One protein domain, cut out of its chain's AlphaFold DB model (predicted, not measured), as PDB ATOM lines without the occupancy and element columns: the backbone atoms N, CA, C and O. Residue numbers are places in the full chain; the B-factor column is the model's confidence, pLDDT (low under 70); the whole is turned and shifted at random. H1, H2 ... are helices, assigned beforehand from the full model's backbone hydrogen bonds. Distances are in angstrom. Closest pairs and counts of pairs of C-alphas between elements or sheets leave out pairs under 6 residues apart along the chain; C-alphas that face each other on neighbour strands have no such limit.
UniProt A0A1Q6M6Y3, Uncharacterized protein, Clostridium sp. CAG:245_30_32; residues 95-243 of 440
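What this domain is: This is residues 95 to 243 of the 440 residues of an uncharacterized protein of Clostridium sp. CAG:245_30_32 (UniProt A0A1Q6M6Y3). One long helix, H2, runs through the body like a spine, and shorter helices pack round it: H4 crosses it at a steep angle with H5 folding back after it, H8 crosses it on another side with H3 next to H8, and H6 runs alongside its first half. H1 and H7 lie close to H2 with few contacts. The printed part has 149 residues with eight named helices, H1 to H8 in chain order, and no named strand; the class is all helix. It is compact, with a radius of gyration of the C-alphas of 16.4 A and spans of 47 by 33 by 27 A.

Where its parts are: Find C-alpha 95 at (-6.046, 49.038, 2.660), where H1, residues 95 to 103, begins. H2, residues 108 to 136, starts at C-alpha 108 at (4.736, 40.618, 11.127) and runs 41.8 A to C-alpha 136 at (-7.890, 26.371, -26.036). Next come H3, residues 144 to 153, and H4, residues 164 to 183, 29.2 A long. Then read H5 at residues 187 to 194, H6 at 199 to 205 and H7 at 216 to 224. H8, residues 229 to 240, is 17.2 A long and ends at C-alpha 240 at (-6.198, 46.235, -16.922).

How they stand to each other: Begin with H2, the hub, which touches four helices. Its residues 121 to 133 touch H4 at a steep tilt of 56 degrees, opposite ways; the closest C-alphas, of Ala 125 and Met 173, are 4.7 A apart. H5 touches H2 about perpendicular, at 76 degrees, with the C-alphas of Ile 118 and Tyr 191 closest at 6.2 A. H6 touches it at a shallow tilt of 4 degrees, opposite ways, closest at Leu 116 and Ile 202, 7.2 A between C-alphas. H8 touches H2 about perpendicular, at 88 degrees; look at Val 123 and Glu 231, the closest C-alphas, 5.9 A apart. Farther out, H3 and H4 form a helical hairpin that only just touches, with 3 pairs of C-alphas within 8 A, closest at Leu 148 and Leu 165, 7.0 A. H1 and H7 are each close to H2 but not clearly touching, and H1 and H7 are apart. Every O i to N i+4 pair is within hydrogen-bond range in H1, H2, H3, H5, H6, H7 and H8; in H4 it is 15 of 16.

The domain as a whole: The two C-alphas farthest apart, of Glu 155 and Asn 214, are 51.1 A apart. The printed part has no cut, and no link between helices is long. The mean pLDDT of the printed part is 88.4; look for low values, under 70, at residues 208 to 227, of which 216 to 224 are H7.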
ATOM      1  N   ASP A  95      -6.913  48.922   1.479       90.81
ATOM      2  CA  ASP A  95      -6.046  49.038   2.660       90.81
ATOM      3  C   ASP A  95      -6.716  48.552   3.956       90.81
ATOM      4  O   ASP A  95      -6.077  47.881   4.768       90.81
ATOM      5  N   ASP A  96      -8.014  48.820   4.137       93.69
ATOM      6  CA  ASP A  96      -8.753  48.386   5.329       93.69
ATOM      7  C   ASP A  96      -8.854  46.854   5.428       93.69
ATOM      8  O   ASP A  96      -8.806  46.300   6.531       93.69
ATOM      9  N   TYR A  97      -9.009  46.160   4.295       95.69
ATOM     10  CA  TYR A  97      -9.010  44.697   4.253       95.69
ATOM     11  C   TYR A  97      -7.598  44.143   4.451       95.69
ATOM     12  O   TYR A  97      -7.405  43.236   5.259       95.69
ATOM     13  N   ASN A  98      -6.592  44.739   3.803       94.69
ATOM     14  CA  ASN A  98      -5.191  44.352   3.979       94.69
ATOM     15  C   ASN A  98      -4.763  44.453   5.452       94.69
ATOM     16  O   ASN A  98      -4.137  43.537   5.987       94.69
ATOM     17  N   GLN A  99      -5.167  45.520   6.150       95.50
ATOM     18  CA  GLN A  99      -4.906  45.667   7.581       95.50
ATOM     19  C   GLN A  99      -5.646  44.613   8.416       95.50
ATOM     20  O   GLN A  99      -5.097  44.109   9.395       95.50
ATOM     21  N   TYR A 100      -6.879  44.256   8.044       97.00
ATOM     22  CA  TYR A 100      -7.604  43.161   8.688       97.00
ATOM     23  C   TYR A 100      -6.877  41.821   8.532       97.00
ATOM     24  O   TYR A 100      -6.700  41.123   9.529       97.00
ATOM     25  N   VAL A 101      -6.412  41.487   7.323       97.44
ATOM     26  CA  VAL A 101      -5.617  40.275   7.068       97.44
ATOM     27  C   VAL A 101      -4.347  40.297   7.911       97.44
ATOM     28  O   VAL A 101      -4.086  39.342   8.636       97.44
ATOM     29  N   LYS A 102      -3.603  41.408   7.903       96.56
ATOM     30  CA  LYS A 102      -2.382  41.581   8.704       96.56
ATOM     31  C   LYS A 102      -2.619  41.337  10.195       96.56
ATOM     32  O   LYS A 102      -1.824  40.659  10.837       96.56
ATOM     33  N   ASN A 103      -3.743  41.809  10.729       96.94
ATOM     34  CA  ASN A 103      -4.116  41.623  12.133       96.94
ATOM     35  C   ASN A 103      -4.487  40.172  12.501       96.94
ATOM     36  O   ASN A 103      -4.586  39.872  13.690       96.94
ATOM     37  N   LYS A 104      -4.695  39.267  11.531       96.25
ATOM     38  CA  LYS A 104      -4.883  37.829  11.809       96.25
ATOM     39  C   LYS A 104      -3.584  37.124  12.195       96.25
ATOM     40  O   LYS A 104      -3.623  36.040  12.775       96.25
ATOM     41  N   TYR A 105      -2.441  37.716  11.871       96.69
ATOM     42  CA  TYR A 105      -1.135  37.124  12.118       96.69
ATOM     43  C   TYR A 105      -0.600  37.508  13.494       96.69
ATOM     44  O   TYR A 105      -0.703  38.651  13.931       96.69
ATOM     45  N   LYS A 106       0.026  36.540  14.175       95.19
ATOM     46  CA  LYS A 106       0.677  36.770  15.475       95.19
ATOM     47  C   LYS A 106       1.915  37.650  15.350       95.19
ATOM     48  O   LYS A 106       2.228  38.402  16.268       95.19
ATOM     49  N   THR A 107       2.636  37.519  14.238       93.81
ATOM     50  CA  THR A 107       3.873  38.251  13.980       93.81
ATOM     51  C   THR A 107       3.850  38.855  12.582       93.81
ATOM     52  O   THR A 107       3.267  38.298  11.650       93.81
ATOM     53  N   LEU A 108       4.529  39.992  12.430       90.06
ATOM     54  CA  LEU A 108       4.736  40.618  11.127       90.06
ATOM     55  C   LEU A 108       5.500  39.695  10.166       90.06
ATOM     56  O   LEU A 108       5.240  39.706   8.966       90.06
ATOM     57  N   GLN A 109       6.415  38.888  10.703       89.31
ATOM     58  CA  GLN A 109       7.221  37.953   9.931       89.31
ATOM     59  C   GLN A 109       6.370  36.839   9.309       89.31
ATOM     60  O   GLN A 109       6.507  36.557   8.122       89.31
ATOM     61  N   ASP A 110       5.442  36.246  10.068       92.88
ATOM     62  CA  ASP A 110       4.537  35.223   9.530       92.88
ATOM     63  C   ASP A 110       3.638  35.791   8.424       92.88
ATOM     64  O   ASP A 110       3.463  35.151   7.388       92.88
ATOM     65  N   TYR A 111       3.124  37.012   8.612       95.19
ATOM     66  CA  TYR A 111       2.338  37.718   7.596       95.19
ATOM     67  C   TYR A 111       3.136  37.923   6.305       95.19
ATOM     68  O   TYR A 111       2.671  37.577   5.221       95.19
ATOM     69  N   ARG A 112       4.358  38.455   6.423       92.44
ATOM     70  CA  ARG A 112       5.263  38.713   5.295       92.44
ATOM     71  C   ARG A 112       5.647  37.431   4.558       92.44
ATOM     72  O   ARG A 112       5.581  37.396   3.328       92.44
ATOM     73  N   ARG A 113       5.982  36.368   5.296       91.06
ATOM     74  CA  ARG A 113       6.287  35.046   4.733       91.06
ATOM     75  C   ARG A 113       5.113  34.509   3.920       91.06
ATOM     76  O   ARG A 113       5.304  34.100   2.775       91.06
ATOM     77  N   ASP A 114       3.909  34.526   4.484       94.56
ATOM     78  CA  ASP A 114       2.724  34.006   3.806       94.56
ATOM     79  C   ASP A 114       2.366  34.853   2.578       94.56
ATOM     80  O   ASP A 114       2.187  34.292   1.496       94.56
ATOM     81  N   MET A 115       2.373  36.185   2.706       93.62
ATOM     82  CA  MET A 115       2.158  37.131   1.603       93.62
ATOM     83  C   MET A 115       3.096  36.838   0.421       93.62
ATOM     84  O   MET A 115       2.645  36.732  -0.723       93.62
ATOM     85  N   LEU A 116       4.391  36.636   0.691       90.62
ATOM     86  CA  LEU A 116       5.389  36.314  -0.329       90.62
ATOM     87  C   LEU A 116       5.172  34.918  -0.931       90.62
ATOM     88  O   LEU A 116       5.225  34.745  -2.150       90.62
ATOM     89  N   SER A 117       4.914  33.917  -0.087       92.25
ATOM     90  CA  SER A 117       4.705  32.531  -0.519       92.25
ATOM     91  C   SER A 117       3.487  32.385  -1.437       92.25
ATOM     92  O   SER A 117       3.573  31.739  -2.483       92.25
ATOM     93  N   ILE A 118       2.378  33.052  -1.107       95.44
ATOM     94  CA  ILE A 118       1.169  33.042  -1.924       95.44
ATOM     95  C   ILE A 118       1.391  33.812  -3.215       95.44
ATOM     96  O   ILE A 118       0.931  33.366  -4.262       95.44
ATOM     97  N   TYR A 119       2.143  34.913  -3.195       93.00
ATOM     98  CA  TYR A 119       2.486  35.612  -4.429       93.00
ATOM     99  C   TYR A 119       3.279  34.728  -5.402       93.00
ATOM    100  O   TYR A 119       2.926  34.654  -6.581       93.00
ATOM    101  N   LYS A 120       4.272  33.966  -4.913       91.06
ATOM    102  CA  LYS A 120       4.981  32.957  -5.726       91.06
ATOM    103  C   LYS A 120       4.002  31.939  -6.321       91.06
ATOM    104  O   LYS A 120       4.043  31.674  -7.521       91.06
ATOM    105  N   LEU A 121       3.095  31.397  -5.502       94.75
ATOM    106  CA  LEU A 121       2.083  30.444  -5.965       94.75
ATOM    107  C   LEU A 121       1.126  31.062  -6.989       94.75
ATOM    108  O   LEU A 121       0.763  30.387  -7.945       94.75
ATOM    109  N   LYS A 122       0.763  32.344  -6.860       94.62
ATOM    110  CA  LYS A 122      -0.060  33.064  -7.845       94.62
ATOM    111  C   LYS A 122       0.624  33.147  -9.202       94.62
ATOM    112  O   LYS A 122      -0.033  32.925 -10.212       94.62
ATOM    113  N   VAL A 123       1.930  33.407  -9.240       93.69
ATOM    114  CA  VAL A 123       2.692  33.405 -10.501       93.69
ATOM    115  C   VAL A 123       2.707  32.005 -11.129       93.69
ATOM    116  O   VAL A 123       2.536  31.878 -12.341       93.69
ATOM    117  N   GLN A 124       2.830  30.940 -10.329       95.50
ATOM    118  CA  GLN A 124       2.741  29.559 -10.831       95.50
ATOM    119  C   GLN A 124       1.328  29.196 -11.315       95.50
ATOM    120  O   GLN A 124       1.170  28.620 -12.389       95.50
ATOM    121  N   ALA A 125       0.294  29.605 -10.582       97.12
ATOM    122  CA  ALA A 125      -1.098  29.438 -10.989       97.12
ATOM    123  C   ALA A 125      -1.392  30.188 -12.295       97.12
ATOM    124  O   ALA A 125      -2.086  29.671 -13.166       97.12
ATOM    125  N   PHE A 126      -0.822  31.384 -12.473       96.69
ATOM    126  CA  PHE A 126      -0.907  32.121 -13.728       96.69
ATOM    127  C   PHE A 126      -0.204  31.379 -14.873       96.69
ATOM    128  O   PHE A 126      -0.781  31.266 -15.951       96.69
ATOM    129  N   LYS A 127       1.000  30.824 -14.655       96.62
ATOM    130  CA  LYS A 127       1.704  29.983 -15.646       96.62
ATOM    131  C   LYS A 127       0.841  28.801 -16.090       96.62
ATOM    132  O   LYS A 127       0.695  28.563 -17.289       96.62
ATOM    133  N   TYR A 128       0.232  28.111 -15.129       98.06
ATOM    134  CA  TYR A 128      -0.702  27.017 -15.376       98.06
ATOM    135  C   TYR A 128      -1.921  27.462 -16.197       98.06
ATOM    136  O   TYR A 128      -2.208  26.888 -17.251       98.06
ATOM    137  N   ALA A 129      -2.602  28.522 -15.755       98.06
ATOM    138  CA  ALA A 129      -3.781  29.061 -16.423       98.06
ATOM    139  C   ALA A 129      -3.470  29.530 -17.850       98.06
ATOM    140  O   ALA A 129      -4.183  29.183 -18.787       98.06
ATOM    141  N   LYS A 130      -2.362  30.257 -18.034       97.75
ATOM    142  CA  LYS A 130      -1.877  30.717 -19.338       97.75
ATOM    143  C   LYS A 130      -1.696  29.551 -20.311       97.75
ATOM    144  O   LYS A 130      -2.161  29.645 -21.442       97.75
ATOM    145  N   ALA A 131      -1.041  28.469 -19.887       97.44
ATOM    146  CA  ALA A 131      -0.798  27.312 -20.747       97.44
ATOM    147  C   ALA A 131      -2.109  26.652 -21.210       97.44
ATOM    148  O   ALA A 131      -2.263  26.378 -22.399       97.44
ATOM    149  N   LYS A 132      -3.073  26.460 -20.297       98.06
ATOM    150  CA  LYS A 132      -4.402  25.923 -20.634       98.06
ATOM    151  C   LYS A 132      -5.161  26.816 -21.613       98.06
ATOM    152  O   LYS A 132      -5.624  26.341 -22.644       98.06
ATOM    153  N   ILE A 133      -5.231  28.114 -21.324       98.19
ATOM    154  CA  ILE A 133      -5.968  29.074 -22.156       98.19
ATOM    155  C   ILE A 133      -5.379  29.129 -23.562       98.19
ATOM    156  O   ILE A 133      -6.107  29.066 -24.539       98.19
ATOM    157  N   LEU A 134      -4.059  29.205 -23.705       97.31
ATOM    158  CA  LEU A 134      -3.450  29.282 -25.034       97.31
ATOM    159  C   LEU A 134      -3.590  27.977 -25.834       97.31
ATOM    160  O   LEU A 134      -3.613  28.026 -27.062       97.31
ATOM    161  N   ALA A 135      -3.751  26.831 -25.164       97.31
ATOM    162  CA  ALA A 135      -4.107  25.576 -25.824       97.31
ATOM    163  C   ALA A 135      -5.559  25.574 -26.343       97.31
ATOM    164  O   ALA A 135      -5.823  25.026 -27.410       97.31
ATOM    165  N   GLU A 136      -6.488  26.206 -25.619       97.38
ATOM    166  CA  GLU A 136      -7.890  26.371 -26.036       97.38
ATOM    167  C   GLU A 136      -8.071  27.448 -27.120       97.38
ATOM    168  O   GLU A 136      -8.988  27.357 -27.935       97.38
ATOM    169  N   PHE A 137      -7.184  28.446 -27.158       97.50
ATOM    170  CA  PHE A 137      -7.237  29.584 -28.079       97.50
ATOM    171  C   PHE A 137      -5.950  29.686 -28.925       97.50
ATOM    172  O   PHE A 137      -5.188  30.655 -28.793       97.50
ATOM    173  N   PRO A 138      -5.694  28.713 -29.828       95.56
ATOM    174  CA  PRO A 138      -4.441  28.617 -30.581       95.56
ATOM    175  C   PRO A 138      -4.177  29.819 -31.500       95.56
ATOM    176  O   PRO A 138      -3.028  30.063 -31.870       95.56
ATOM    177  N   GLN A 139      -5.201  30.614 -31.836       96.62
ATOM    178  CA  GLN A 139      -5.055  31.847 -32.616       96.62
ATOM    179  C   GLN A 139      -4.145  32.895 -31.953       96.62
ATOM    180  O   GLN A 139      -3.634  33.775 -32.646       96.62
ATOM    181  N   TYR A 140      -3.911  32.804 -30.639       95.50
ATOM    182  CA  TYR A 140      -3.007  33.704 -29.913       95.50
ATOM    183  C   TYR A 140      -1.591  33.133 -29.718       95.50
ATOM    184  O   TYR A 140      -0.726  33.822 -29.167       95.50
ATOM    185  N   GLY A 141      -1.319  31.907 -30.188       91.94
ATOM    186  CA  GLY A 141      -0.024  31.238 -30.026       91.94
ATOM    187  C   GLY A 141       0.433  31.220 -28.563       91.94
ATOM    188  O   GLY A 141      -0.349  30.939 -27.667       91.94
ATOM    189  N   GLU A 142       1.689  31.581 -28.291       89.12
ATOM    190  CA  GLU A 142       2.218  31.685 -26.917       89.12
ATOM    191  C   GLU A 142       1.969  33.059 -26.245       89.12
ATOM    192  O   GLU A 142       2.484  33.343 -25.155       89.12
ATOM    193  N   ASN A 143       1.219  33.955 -26.896       92.94
ATOM    194  CA  ASN A 143       1.152  35.369 -26.535       92.94
ATOM    195  C   ASN A 143      -0.173  35.744 -25.859       92.94
ATOM    196  O   ASN A 143      -1.073  36.323 -26.466       92.94
ATOM    197  N   ILE A 144      -0.249  35.508 -24.550       96.31
ATOM    198  CA  ILE A 144      -1.410  35.891 -23.728       96.31
ATOM    199  C   ILE A 144      -1.696  37.404 -23.752       96.31
ATOM    200  O   ILE A 144      -2.839  37.827 -23.600       96.31
ATOM    201  N   ILE A 145      -0.676  38.236 -23.996       96.44
ATOM    202  CA  ILE A 145      -0.835  39.692 -24.106       96.44
ATOM    203  C   ILE A 145      -1.535  40.081 -25.413       96.44
ATOM    204  O   ILE A 145      -2.236  41.090 -25.438       96.44
ATOM    205  N   ALA A 146      -1.399  39.286 -26.479       96.44
ATOM    206  CA  ALA A 146      -2.184  39.483 -27.695       96.44
ATOM    207  C   ALA A 146      -3.677  39.222 -27.440       96.44
ATOM    208  O   ALA A 146      -4.501  40.012 -27.893       96.44
ATOM    209  N   PHE A 147      -4.012  38.190 -26.655       97.56
ATOM    210  CA  PHE A 147      -5.392  37.933 -26.233       97.56
ATOM    211  C   PHE A 147      -5.924  39.083 -25.361       97.56
ATOM    212  O   PHE A 147      -6.964  39.657 -25.668       97.56
ATOM    213  N   LEU A 148      -5.164  39.516 -24.346       96.94
ATOM    214  CA  LEU A 148      -5.542  40.679 -23.532       96.94
ATOM    215  C   LEU A 148      -5.804  41.914 -24.401       96.94
ATOM    216  O   LEU A 148      -6.796  42.604 -24.204       96.94
ATOM    217  N   LYS A 149      -4.912  42.207 -25.354       96.19
ATOM    218  CA  LYS A 149      -5.065  43.364 -26.238       96.19
ATOM    219  C   LYS A 149      -6.337  43.258 -27.079       96.19
ATOM    220  O   LYS A 149      -7.060  44.239 -27.170       96.19
ATOM    221  N   HIS A 150      -6.619  42.080 -27.636       96.62
ATOM    222  CA  HIS A 150      -7.854  41.837 -28.373       96.62
ATOM    223  C   HIS A 150      -9.093  42.162 -27.525       96.62
ATOM    224  O   HIS A 150      -9.925  42.939 -27.971       96.62
ATOM    225  N   GLU A 151      -9.194  41.652 -26.292       95.88
ATOM    226  CA  GLU A 151     -10.359  41.922 -25.427       95.88
ATOM    227  C   GLU A 151     -10.437  43.367 -24.909       95.88
ATOM    228  O   GLU A 151     -11.521  43.872 -24.624       95.88
ATOM    229  N   VAL A 152      -9.295  44.047 -24.759       95.00
ATOM    230  CA  VAL A 152      -9.256  45.473 -24.400       95.00
ATOM    231  C   VAL A 152      -9.757  46.345 -25.551       95.00
ATOM    232  O   VAL A 152     -10.443  47.331 -25.292       95.00
ATOM    233  N   ASP A 153      -9.404  45.997 -26.788       94.94
ATOM    234  CA  ASP A 153      -9.766  46.753 -27.991       94.94
ATOM    235  C   ASP A 153     -11.167  46.368 -28.527       94.94
ATOM    236  O   ASP A 153     -11.708  47.058 -29.391       94.94
ATOM    237  N   GLU A 154     -11.761  45.277 -28.028       93.88
ATOM    238  CA  GLU A 154     -13.083  44.786 -28.427       93.88
ATOM    239  C   GLU A 154     -14.222  45.656 -27.868       93.88
ATOM    240  O   GLU A 154     -14.328  45.910 -26.661       93.88
ATOM    241  N   GLU A 155     -15.119  46.072 -28.767       90.88
ATOM    242  CA  GLU A 155     -16.280  46.899 -28.445       90.88
ATOM    243  C   GLU A 155     -17.192  46.202 -27.423       90.88
ATOM    244  O   GLU A 155     -17.561  45.040 -27.583       90.88
ATOM    245  N   ASN A 156     -17.601  46.927 -26.379       85.75
ATOM    246  CA  ASN A 156     -18.429  46.434 -25.268       85.75
ATOM    247  C   ASN A 156     -17.784  45.350 -24.377       85.75
ATOM    248  O   ASN A 156     -18.452  44.863 -23.462       85.75
ATOM    249  N   ASN A 157     -16.511  44.999 -24.593       90.69
ATOM    250  CA  ASN A 157     -15.755  44.117 -23.706       90.69
ATOM    251  C   ASN A 157     -14.835  44.944 -22.794       90.69
ATOM    252  O   ASN A 157     -15.064  45.026 -21.583       90.69
ATOM    253  N   HIS A 158     -13.830  45.612 -23.373       92.00
ATOM    254  CA  HIS A 158     -12.845  46.429 -22.653       92.00
ATOM    255  C   HIS A 158     -12.205  45.713 -21.445       92.00
ATOM    256  O   HIS A 158     -11.896  46.342 -20.428       92.00
ATOM    257  N   PHE A 159     -12.032  44.389 -21.538       94.00
ATOM    258  CA  PHE A 159     -11.531  43.523 -20.467       94.00
ATOM    259  C   PHE A 159     -12.320  43.630 -19.139       94.00
ATOM    260  O   PHE A 159     -11.769  43.608 -18.030       94.00
ATOM    261  N   HIS A 160     -13.647  43.741 -19.234       92.75
ATOM    262  CA  HIS A 160     -14.564  43.731 -18.092       92.75
ATOM    263  C   HIS A 160     -14.556  42.400 -17.301       92.75
ATOM    264  O   HIS A 160     -13.811  41.471 -17.604       92.75
ATOM    265  N   GLU A 161     -15.383  42.244 -16.265       91.50
ATOM    266  CA  GLU A 161     -15.314  41.031 -15.436       91.50
ATOM    267  C   GLU A 161     -15.733  39.748 -16.153       91.50
ATOM    268  O   GLU A 161     -15.152  38.712 -15.882       91.50
ATOM    269  N   LYS A 162     -16.678  39.809 -17.100       90.88
ATOM    270  CA  LYS A 162     -17.120  38.631 -17.870       90.88
ATOM    271  C   LYS A 162     -16.286  38.393 -19.142       90.88
ATOM    272  O   LYS A 162     -16.768  37.775 -20.085       90.88
ATOM    273  N   SER A 163     -15.084  38.960 -19.230       94.75
ATOM    274  CA  SER A 163     -14.226  38.747 -20.406       94.75
ATOM    275  C   SER A 163     -13.718  37.318 -20.397       94.75
ATOM    276  O   SER A 163     -13.416  36.791 -19.324       94.75
ATOM    277  N   VAL A 164     -13.614  36.691 -21.565       95.88
ATOM    278  CA  VAL A 164     -13.278  35.269 -21.676       95.88
ATOM    279  C   VAL A 164     -11.911  35.003 -21.058       95.88
ATOM    280  O   VAL A 164     -11.785  34.110 -20.219       95.88
ATOM    281  N   LEU A 165     -10.903  35.817 -21.383       96.88
ATOM    282  CA  LEU A 165      -9.569  35.662 -20.805       96.88
ATOM    283  C   LEU A 165      -9.592  35.835 -19.282       96.88
ATOM    284  O   LEU A 165      -8.982  35.042 -18.569       96.88
ATOM    285  N   ARG A 166     -10.288  36.856 -18.768       95.31
ATOM    286  CA  ARG A 166     -10.346  37.132 -17.323       95.31
ATOM    287  C   ARG A 166     -11.022  36.000 -16.550       95.31
ATOM    288  O   ARG A 166     -10.490  35.561 -15.530       95.31
ATOM    289  N   GLU A 167     -12.152  35.514 -17.052       95.50
ATOM    290  CA  GLU A 167     -12.900  34.417 -16.440       95.50
ATOM    291  C   GLU A 167     -12.097  33.118 -16.436       95.50
ATOM    292  O   GLU A 167     -11.988  32.465 -15.396       95.50
ATOM    293  N   LEU A 168     -11.471  32.764 -17.563       97.12
ATOM    294  CA  LEU A 168     -10.656  31.553 -17.654       97.12
ATOM    295  C   LEU A 168      -9.391  31.636 -16.798       97.12
ATOM    296  O   LEU A 168      -9.018  30.644 -16.175       97.12
ATOM    297  N   LEU A 169      -8.750  32.809 -16.719       96.94
ATOM    298  CA  LEU A 169      -7.606  33.011 -15.828       96.94
ATOM    299  C   LEU A 169      -8.006  32.753 -14.380       96.94
ATOM    300  O   LEU A 169      -7.376  31.936 -13.718       96.94
ATOM    301  N   ASN A 170      -9.076  33.391 -13.902       96.00
ATOM    302  CA  ASN A 170      -9.538  33.207 -12.529       96.00
ATOM    303  C   ASN A 170      -9.956  31.759 -12.256       96.00
ATOM    304  O   ASN A 170      -9.557  31.195 -11.241       96.00
ATOM    305  N   LYS A 171     -10.677  31.129 -13.189       96.25
ATOM    306  CA  LYS A 171     -11.070  29.720 -13.095       96.25
ATOM    307  C   LYS A 171      -9.859  28.796 -12.957       96.25
ATOM    308  O   LYS A 171      -9.788  28.032 -12.000       96.25
ATOM    309  N   TYR A 172      -8.899  28.861 -13.881       97.88
ATOM    310  CA  TYR A 172      -7.761  27.936 -13.883       97.88
ATOM    311  C   TYR A 172      -6.719  28.253 -12.814       97.88
ATOM    312  O   TYR A 172      -6.064  27.337 -12.318       97.88
ATOM    313  N   MET A 173      -6.581  29.517 -12.408       97.38
ATOM    314  CA  MET A 173      -5.774  29.861 -11.241       97.38
ATOM    315  C   MET A 173      -6.384  29.286  -9.958       97.38
ATOM    316  O   MET A 173      -5.659  28.676  -9.174       97.38
ATOM    317  N   SER A 174      -7.700  29.425  -9.764       95.81
ATOM    318  CA  SER A 174      -8.412  28.830  -8.626       95.81
ATOM    319  C   SER A 174      -8.330  27.302  -8.640       95.81
ATOM    320  O   SER A 174      -8.060  26.709  -7.601       95.81
ATOM    321  N   GLU A 175      -8.460  26.666  -9.808       96.25
ATOM    322  CA  GLU A 175      -8.267  25.219  -9.977       96.25
ATOM    323  C   GLU A 175      -6.865  24.781  -9.519       96.25
ATOM    324  O   GLU A 175      -6.728  23.859  -8.717       96.25
ATOM    325  N   TYR A 176      -5.813  25.483  -9.956       97.50
ATOM    326  CA  TYR A 176      -4.448  25.199  -9.511       97.50
ATOM    327  C   TYR A 176      -4.306  25.327  -7.989       97.50
ATOM    328  O   TYR A 176      -3.722  24.459  -7.344       97.50
ATOM    329  N   MET A 177      -4.847  26.399  -7.405       96.94
ATOM    330  CA  MET A 177      -4.770  26.642  -5.962       96.94
ATOM    331  C   MET A 177      -5.526  25.582  -5.153       96.94
ATOM    332  O   MET A 177      -5.038  25.166  -4.104       96.94
ATOM    333  N   GLN A 178      -6.659  25.087  -5.658       95.25
ATOM    334  CA  GLN A 178      -7.398  23.974  -5.056       95.25
ATOM    335  C   GLN A 178      -6.576  22.680  -5.065       95.25
ATOM    336  O   GLN A 178      -6.548  21.972  -4.061       95.25
ATOM    337  N   GLU A 179      -5.863  22.373  -6.153       96.44
ATOM    338  CA  GLU A 179      -4.954  21.219  -6.179       96.44
ATOM    339  C   GLU A 179      -3.780  21.387  -5.206       96.44
ATOM    340  O   GLU A 179      -3.400  20.433  -4.527       96.44
ATOM    341  N   GLN A 180      -3.232  22.600  -5.078       96.94
ATOM    342  CA  GLN A 180      -2.185  22.874  -4.090       96.94
ATOM    343  C   GLN A 180      -2.685  22.726  -2.652       96.94
ATOM    344  O   GLN A 180      -1.948  22.227  -1.808       96.94
ATOM    345  N   ASP A 181      -3.926  23.107  -2.361       96.06
ATOM    346  CA  ASP A 181      -4.510  23.019  -1.017       96.06
ATOM    347  C   ASP A 181      -4.696  21.573  -0.532       96.06
ATOM    348  O   ASP A 181      -4.533  21.294   0.656       96.06
ATOM    349  N   LYS A 182      -4.912  20.627  -1.458       95.88
ATOM    350  CA  LYS A 182      -4.927  19.184  -1.152       95.88
ATOM    351  C   LYS A 182      -3.571  18.666  -0.662       95.88
ATOM    352  O   LYS A 182      -3.527  17.679   0.067       95.88
ATOM    353  N   ILE A 183      -2.474  19.306  -1.074       94.44
ATOM    354  CA  ILE A 183      -1.096  18.942  -0.703       94.44
ATOM    355  C   ILE A 183      -0.628  19.773   0.501       94.44
ATOM    356  O   ILE A 183       0.069  19.280   1.390       94.44
ATOM    357  N   HIS A 184      -1.023  21.043   0.536       93.69
ATOM    358  CA  HIS A 184      -0.596  22.048   1.495       93.69
ATOM    359  C   HIS A 184      -1.825  22.735   2.096       93.69
ATOM    360  O   HIS A 184      -2.263  23.782   1.624       93.69
ATOM    361  N   THR A 185      -2.369  22.155   3.165       94.19
ATOM    362  CA  THR A 185      -3.599  22.642   3.802       94.19
ATOM    363  C   THR A 185      -3.545  24.143   4.131       94.19
ATOM    364  O   THR A 185      -2.562  24.666   4.676       94.19
ATOM    365  N   GLY A 186      -4.627  24.852   3.803       93.88
ATOM    366  CA  GLY A 186      -4.804  26.281   4.072       93.88
ATOM    367  C   GLY A 186      -4.241  27.200   2.984       93.88
ATOM    368  O   GLY A 186      -4.231  28.417   3.164       93.88
ATOM    369  N   VAL A 187      -3.761  26.656   1.860       96.06
ATOM    370  CA  VAL A 187      -3.375  27.457   0.689       96.06
ATOM    371  C   VAL A 187      -4.573  28.220   0.147       96.06
ATOM    372  O   VAL A 187      -4.415  29.401  -0.138       96.06
ATOM    373  N   MET A 188      -5.762  27.614   0.066       94.62
ATOM    374  CA  MET A 188      -6.950  28.321  -0.434       94.62
ATOM    375  C   MET A 188      -7.373  29.472   0.482       94.62
ATOM    376  O   MET A 188      -7.750  30.535  -0.006       94.62
ATOM    377  N   GLU A 189      -7.265  29.301   1.801       94.88
ATOM    378  CA  GLU A 189      -7.562  30.370   2.762       94.88
ATOM    379  C   GLU A 189      -6.589  31.547   2.608       94.88
ATOM    380  O   GLU A 189      -7.004  32.702   2.520       94.88
ATOM    381  N   ARG A 190      -5.285  31.267   2.514       96.38
ATOM    382  CA  ARG A 190      -4.275  32.312   2.300       96.38
ATOM    383  C   ARG A 190      -4.374  32.926   0.898       96.38
ATOM    384  O   ARG A 190      -4.157  34.125   0.742       96.38
ATOM    385  N   TYR A 191      -4.726  32.140  -0.118       95.88
ATOM    386  CA  TYR A 191      -4.996  32.640  -1.465       95.88
ATOM    387  C   TYR A 191      -6.150  33.638  -1.454       95.88
ATOM    388  O   TYR A 191      -6.011  34.701  -2.051       95.88
ATOM    389  N   ASP A 192      -7.224  33.350  -0.713       94.75
ATOM    390  CA  ASP A 192      -8.342  34.276  -0.541       94.75
ATOM    391  C   ASP A 192      -7.897  35.606   0.087       94.75
ATOM    392  O   ASP A 192      -8.158  36.678  -0.460       94.75
ATOM    393  N   MET A 193      -7.129  35.527   1.180       95.94
ATOM    394  CA  MET A 193      -6.603  36.694   1.897       95.94
ATOM    395  C   MET A 193      -5.682  37.578   1.044       95.94
ATOM    396  O   MET A 193      -5.703  38.801   1.176       95.94
ATOM    397  N   PHE A 194      -4.860  36.977   0.179       95.62
ATOM    398  CA  PHE A 194      -3.828  37.678  -0.596       95.62
ATOM    399  C   PHE A 194      -4.139  37.774  -2.100       95.62
ATOM    400  O   PHE A 194      -3.264  38.114  -2.910       95.62
ATOM    401  N   TYR A 195      -5.380  37.502  -2.515       93.62
ATOM    402  CA  TYR A 195      -5.751  37.487  -3.932       93.62
ATOM    403  C   TYR A 195      -5.489  38.833  -4.623       93.62
ATOM    404  O   TYR A 195      -4.954  38.860  -5.731       93.62
ATOM    405  N   TRP A 196      -5.769  39.957  -3.960       91.62
ATOM    406  CA  TRP A 196      -5.557  41.289  -4.542       91.62
ATOM    407  C   TRP A 196      -4.141  41.841  -4.368       91.62
ATOM    408  O   TRP A 196      -3.818  42.855  -4.978       91.62
ATOM    409  N   ILE A 197      -3.280  41.171  -3.594       90.38
ATOM    410  CA  ILE A 197      -1.904  41.625  -3.383       90.38
ATOM    411  C   ILE A 197      -1.103  41.584  -4.685       90.38
ATOM    412  O   ILE A 197      -1.045  40.560  -5.382       90.38
ATOM    413  N   THR A 198      -0.438  42.701  -4.966       87.88
ATOM    414  CA  THR A 198       0.471  42.891  -6.094       87.88
ATOM    415  C   THR A 198       1.936  42.881  -5.651       87.88
ATOM    416  O   THR A 198       2.258  43.032  -4.474       87.88
ATOM    417  N   ALA A 199       2.850  42.772  -6.618       85.75
ATOM    418  CA  ALA A 199       4.283  42.975  -6.388       85.75
ATOM    419  C   ALA A 199       4.604  44.331  -5.731       85.75
ATOM    420  O   ALA A 199       5.537  44.421  -4.933       85.75
ATOM    421  N   ASP A 200       3.846  45.381  -6.061       84.75
ATOM    422  CA  ASP A 200       4.082  46.725  -5.530       84.75
ATOM    423  C   ASP A 200       3.642  46.816  -4.058       84.75
ATOM    424  O   ASP A 200       4.337  47.434  -3.249       84.75
ATOM    425  N   ASP A 201       2.564  46.121  -3.678       88.38
ATOM    426  CA  ASP A 201       2.123  46.010  -2.281       88.38
ATOM    427  C   ASP A 201       3.147  45.262  -1.425       88.38
ATOM    428  O   ASP A 201       3.470  45.696  -0.318       88.38
ATOM    429  N   ILE A 202       3.707  44.167  -1.951       88.12
ATOM    430  CA  ILE A 202       4.774  43.418  -1.277       88.12
ATOM    431  C   ILE A 202       6.005  44.317  -1.130       88.12
ATOM    432  O   ILE A 202       6.523  44.495  -0.034       88.12
ATOM    433  N   ALA A 203       6.449  44.970  -2.202       84.00
ATOM    434  CA  ALA A 203       7.585  45.887  -2.150       84.00
ATOM    435  C   ALA A 203       7.417  47.009  -1.106       84.00
ATOM    436  O   ALA A 203       8.383  47.380  -0.433       84.00
ATOM    437  N   LYS A 204       6.199  47.546  -0.967       86.50
ATOM    438  CA  LYS A 204       5.851  48.548   0.047       86.50
ATOM    439  C   LYS A 204       5.896  47.960   1.458       86.50
ATOM    440  O   LYS A 204       6.484  48.575   2.341       86.50
ATOM    441  N   GLU A 205       5.316  46.781   1.671       88.06
ATOM    442  CA  GLU A 205       5.267  46.115   2.979       88.06
ATOM    443  C   GLU A 205       6.659  45.750   3.512       88.06
ATOM    444  O   GLU A 205       6.905  45.847   4.715       88.06
ATOM    445  N   PHE A 206       7.579  45.367   2.628       82.44
ATOM    446  CA  PHE A 206       8.962  45.040   2.980       82.44
ATOM    447  C   PHE A 206       9.873  46.271   3.046       82.44
ATOM    448  O   PHE A 206      11.028  46.142   3.429       82.44
ATOM    449  N   GLY A 207       9.364  47.465   2.719       72.44
ATOM    450  CA  GLY A 207      10.098  48.717   2.867       72.44
ATOM    451  C   GLY A 207      11.354  48.771   2.002       72.44
ATOM    452  O   GLY A 207      12.449  48.822   2.549       72.44
ATOM    453  N   LYS A 208      11.201  48.829   0.666       59.00
ATOM    454  CA  LYS A 208      12.278  48.996  -0.349       59.00
ATOM    455  C   LYS A 208      13.307  50.141  -0.108       59.00
ATOM    456  O   LYS A 208      14.094  50.424  -1.006       59.00
ATOM    457  N   GLN A 209      13.321  50.801   1.052       49.53
ATOM    458  CA  GLN A 209      14.318  51.788   1.480       49.53
ATOM    459  C   GLN A 209      15.168  51.382   2.706       49.53
ATOM    460  O   GLN A 209      16.265  51.914   2.814       49.53
ATOM    461  N   ASP A 210      14.761  50.428   3.558       41.88
ATOM    462  CA  ASP A 210      15.432  50.161   4.855       41.88
ATOM    463  C   ASP A 210      15.623  48.661   5.165       41.88
ATOM    464  O   ASP A 210      15.439  48.227   6.304       41.88
ATOM    465  N   VAL A 211      15.971  47.831   4.174       49.72
ATOM    466  CA  VAL A 211      16.322  46.425   4.452       49.72
ATOM    467  C   VAL A 211      17.834  46.233   4.414       49.72
ATOM    468  O   VAL A 211      18.482  46.484   3.398       49.72
ATOM    469  N   GLU A 212      18.399  45.793   5.539       50.41
ATOM    470  CA  GLU A 212      19.813  45.437   5.670       50.41
ATOM    471  C   GLU A 212      20.196  44.359   4.621       50.41
ATOM    472  O   GLU A 212      19.478  43.365   4.481       50.41
ATOM    473  N   PRO A 213      21.344  44.469   3.919       46.59
ATOM    474  CA  PRO A 213      21.754  43.573   2.814       46.59
ATOM    475  C   PRO A 213      21.866  42.066   3.143       46.59
ATOM    476  O   PRO A 213      22.090  41.225   2.259       46.59
ATOM    477  N   ASN A 214      21.769  41.709   4.424       53.19
ATOM    478  CA  ASN A 214      21.835  40.338   4.925       53.19
ATOM    479  C   ASN A 214      20.467  39.721   5.242       53.19
ATOM    480  O   ASN A 214      20.430  38.564   5.658       53.19
ATOM    481  N   ASP A 215      19.362  40.438   5.024       59.62
ATOM    482  CA  ASP A 215      18.029  39.874   5.217       59.62
ATOM    483  C   ASP A 215      17.702  38.855   4.109       59.62
ATOM    484  O   ASP A 215      17.719  39.157   2.910       59.62
ATOM    485  N   VAL A 216      17.418  37.617   4.516       60.72
ATOM    486  CA  VAL A 216      16.994  36.532   3.619       60.72
ATOM    487  C   VAL A 216      15.703  36.921   2.899       60.72
ATOM    488  O   VAL A 216      15.552  36.622   1.715       60.72
ATOM    489  N   GLU A 217      14.816  37.662   3.567       60.47
ATOM    490  CA  GLU A 217      13.557  38.135   2.997       60.47
ATOM    491  C   GLU A 217      13.780  39.183   1.893       60.47
ATOM    492  O   GLU A 217      13.107  39.126   0.864       60.47
ATOM    493  N   ALA A 218      14.770  40.076   2.028       59.78
ATOM    494  CA  ALA A 218      15.145  41.015   0.962       59.78
ATOM    495  C   ALA A 218      15.747  40.310  -0.256       59.78
ATOM    496  O   ALA A 218      15.414  40.645  -1.392       59.78
ATOM    497  N   ARG A 219      16.608  39.309  -0.036       61.06
ATOM    498  CA  ARG A 219      17.209  38.530  -1.135       61.06
ATOM    499  C   ARG A 219      16.166  37.712  -1.886       61.06
ATOM    500  O   ARG A 219      16.213  37.626  -3.115       61.06
ATOM    501  N   GLU A 220      15.213  37.130  -1.164       62.72
ATOM    502  CA  GLU A 220      14.066  36.475  -1.778       62.72
ATOM    503  C   GLU A 220      13.225  37.484  -2.568       62.72
ATOM    504  O   GLU A 220      12.986  37.256  -3.753       62.72
ATOM    505  N   LEU A 221      12.858  38.626  -1.978       63.56
ATOM    506  CA  LEU A 221      12.106  39.694  -2.646       63.56
ATOM    507  C   LEU A 221      12.763  40.143  -3.966       63.56
ATOM    508  O   LEU A 221      12.078  40.245  -4.984       63.56
ATOM    509  N   GLU A 222      14.082  40.361  -3.979       61.53
ATOM    510  CA  GLU A 222      14.846  40.736  -5.181       61.53
ATOM    511  C   GLU A 222      14.899  39.644  -6.258       61.53
ATOM    512  O   GLU A 222      15.059  39.950  -7.443       61.53
ATOM    513  N   THR A 223      14.791  38.377  -5.859       59.84
ATOM    514  CA  THR A 223      14.791  37.226  -6.772       59.84
ATOM    515  C   THR A 223      13.403  36.982  -7.369       59.84
ATOM    516  O   THR A 223      13.300  36.552  -8.515       59.84
ATOM    517  N   ILE A 224      12.343  37.271  -6.605       58.69
ATOM    518  CA  ILE A 224      10.946  36.957  -6.945       58.69
ATOM    519  C   ILE A 224      10.268  38.083  -7.712       58.69
ATOM    520  O   ILE A 224       9.441  37.793  -8.568       58.69
ATOM    521  N   ILE A 225      10.566  39.344  -7.377       65.56
ATOM    522  CA  ILE A 225       9.801  40.488  -7.874       65.56
ATOM    523  C   ILE A 225      10.531  41.192  -9.020       65.56
ATOM    524  O   ILE A 225      11.590  41.797  -8.838       65.56
ATOM    525  N   GLY A 226       9.899  41.205 -10.190       61.09
ATOM    526  CA  GLY A 226      10.237  42.047 -11.334       61.09
ATOM    527  C   GLY A 226      11.231  41.454 -12.332       61.09
ATOM    528  O   GLY A 226      11.804  42.219 -13.110       61.09
ATOM    529  N   ARG A 227      11.458  40.132 -12.329       67.25
ATOM    530  CA  ARG A 227      12.447  39.483 -13.218       67.25
ATOM    531  C   ARG A 227      11.869  38.416 -14.147       67.25
ATOM    532  O   ARG A 227      12.417  38.222 -15.232       67.25
ATOM    533  N   GLU A 228      10.778  37.745 -13.777       78.25
ATOM    534  CA  GLU A 228      10.192  36.688 -14.610       78.25
ATOM    535  C   GLU A 228       9.217  37.249 -15.657       78.25
ATOM    536  O   GLU A 228       8.402  38.133 -15.378       78.25
ATOM    537  N   LYS A 229       9.264  36.710 -16.883       84.62
ATOM    538  CA  LYS A 229       8.383  37.126 -17.988       84.62
ATOM    539  C   LYS A 229       6.907  37.000 -17.601       84.62
ATOM    540  O   LYS A 229       6.129  37.916 -17.853       84.62
ATOM    541  N   GLU A 230       6.527  35.887 -16.983       87.94
ATOM    542  CA  GLU A 230       5.136  35.604 -16.632       87.94
ATOM    543  C   GLU A 230       4.625  36.491 -15.498       87.94
ATOM    544  O   GLU A 230       3.461  36.876 -15.505       87.94
ATOM    545  N   GLU A 231       5.491  36.897 -14.570       86.88
ATOM    546  CA  GLU A 231       5.143  37.882 -13.545       86.88
ATOM    547  C   GLU A 231       4.820  39.245 -14.180       86.88
ATOM    548  O   GLU A 231       3.801  39.862 -13.862       86.88
ATOM    549  N   LEU A 232       5.644  39.696 -15.137       87.31
ATOM    550  CA  LEU A 232       5.409  40.944 -15.868       87.31
ATOM    551  C   LEU A 232       4.122  40.893 -16.703       87.31
ATOM    552  O   LEU A 232       3.407  41.893 -16.798       87.31
ATOM    553  N   GLU A 233       3.819  39.751 -17.323       91.44
ATOM    554  CA  GLU A 233       2.563  39.539 -18.051       91.44
ATOM    555  C   GLU A 233       1.354  39.559 -17.111       91.44
ATOM    556  O   GLU A 233       0.385  40.273 -17.376       91.44
ATOM    557  N   TYR A 234       1.431  38.851 -15.982       91.19
ATOM    558  CA  TYR A 234       0.368  38.829 -14.984       91.19
ATOM    559  C   TYR A 234       0.115  40.220 -14.394       91.19
ATOM    560  O   TYR A 234      -1.032  40.660 -14.315       91.19
ATOM    561  N   LYS A 235       1.179  40.975 -14.081       88.19
ATOM    562  CA  LYS A 235       1.073  42.370 -13.634       88.19
ATOM    563  C   LYS A 235       0.326  43.228 -14.660       88.19
ATOM    564  O   LYS A 235      -0.582  43.969 -14.289       88.19
ATOM    565  N   LYS A 236       0.642  43.106 -15.955       89.94
ATOM    566  CA  LYS A 236      -0.068  43.845 -17.019       89.94
ATOM    567  C   LYS A 236      -1.557  43.504 -17.072       89.94
ATOM    568  O   LYS A 236      -2.364  44.415 -17.239       89.94
ATOM    569  N   ILE A 237      -1.911  42.230 -16.913       91.12
ATOM    570  CA  ILE A 237      -3.308  41.776 -16.891       91.12
ATOM    571  C   ILE A 237      -4.052  42.374 -15.690       91.12
ATOM    572  O   ILE A 237      -5.106  42.984 -15.867       91.12
ATOM    573  N   LEU A 238      -3.483  42.283 -14.482       87.25
ATOM    574  CA  LEU A 238      -4.100  42.832 -13.267       87.25
ATOM    575  C   LEU A 238      -4.342  44.344 -13.365       87.25
ATOM    576  O   LEU A 238      -5.411  44.820 -12.994       87.25
ATOM    577  N   HIS A 239      -3.391  45.093 -13.930       87.31
ATOM    578  CA  HIS A 239      -3.530  46.540 -14.134       87.31
ATOM    579  C   HIS A 239      -4.680  46.915 -15.085       87.31
ATOM    580  O   HIS A 239      -5.171  48.042 -15.030       87.31
ATOM    581  N   LYS A 240      -5.095  46.007 -15.979       88.75
ATOM    582  CA  LYS A 240      -6.198  46.235 -16.922       88.75
ATOM    583  C   LYS A 240      -7.560  45.815 -16.382       88.75
ATOM    584  O   LYS A 240      -8.560  46.318 -16.880       88.75
ATOM    585  N   GLY A 241      -7.607  44.951 -15.370       84.06
ATOM    586  CA  GLY A 241      -8.850  44.448 -14.783       84.06
ATOM    587  C   GLY A 241      -9.063  44.805 -13.309       84.06
ATOM    588  O   GLY A 241      -9.431  43.899 -12.556       84.06
ATOM    589  N   PRO A 242      -8.851  46.057 -12.847       87.31
ATOM    590  CA  PRO A 242      -9.116  46.401 -11.453       87.31
ATOM    591  C   PRO A 242     -10.602  46.217 -11.111       87.31
ATOM    592  O   PRO A 242     -11.472  46.306 -11.982       87.31
ATOM    593  N   LEU A 243     -10.906  45.988  -9.831       89.19
ATOM    594  CA  LEU A 243     -12.269  46.183  -9.338       89.19
ATOM    595  C   LEU A 243     -12.595  47.676  -9.362       89.19
ATOM    596  O   LEU A 243     -11.789  48.499  -8.928       89.19
TER     597      LEU A 243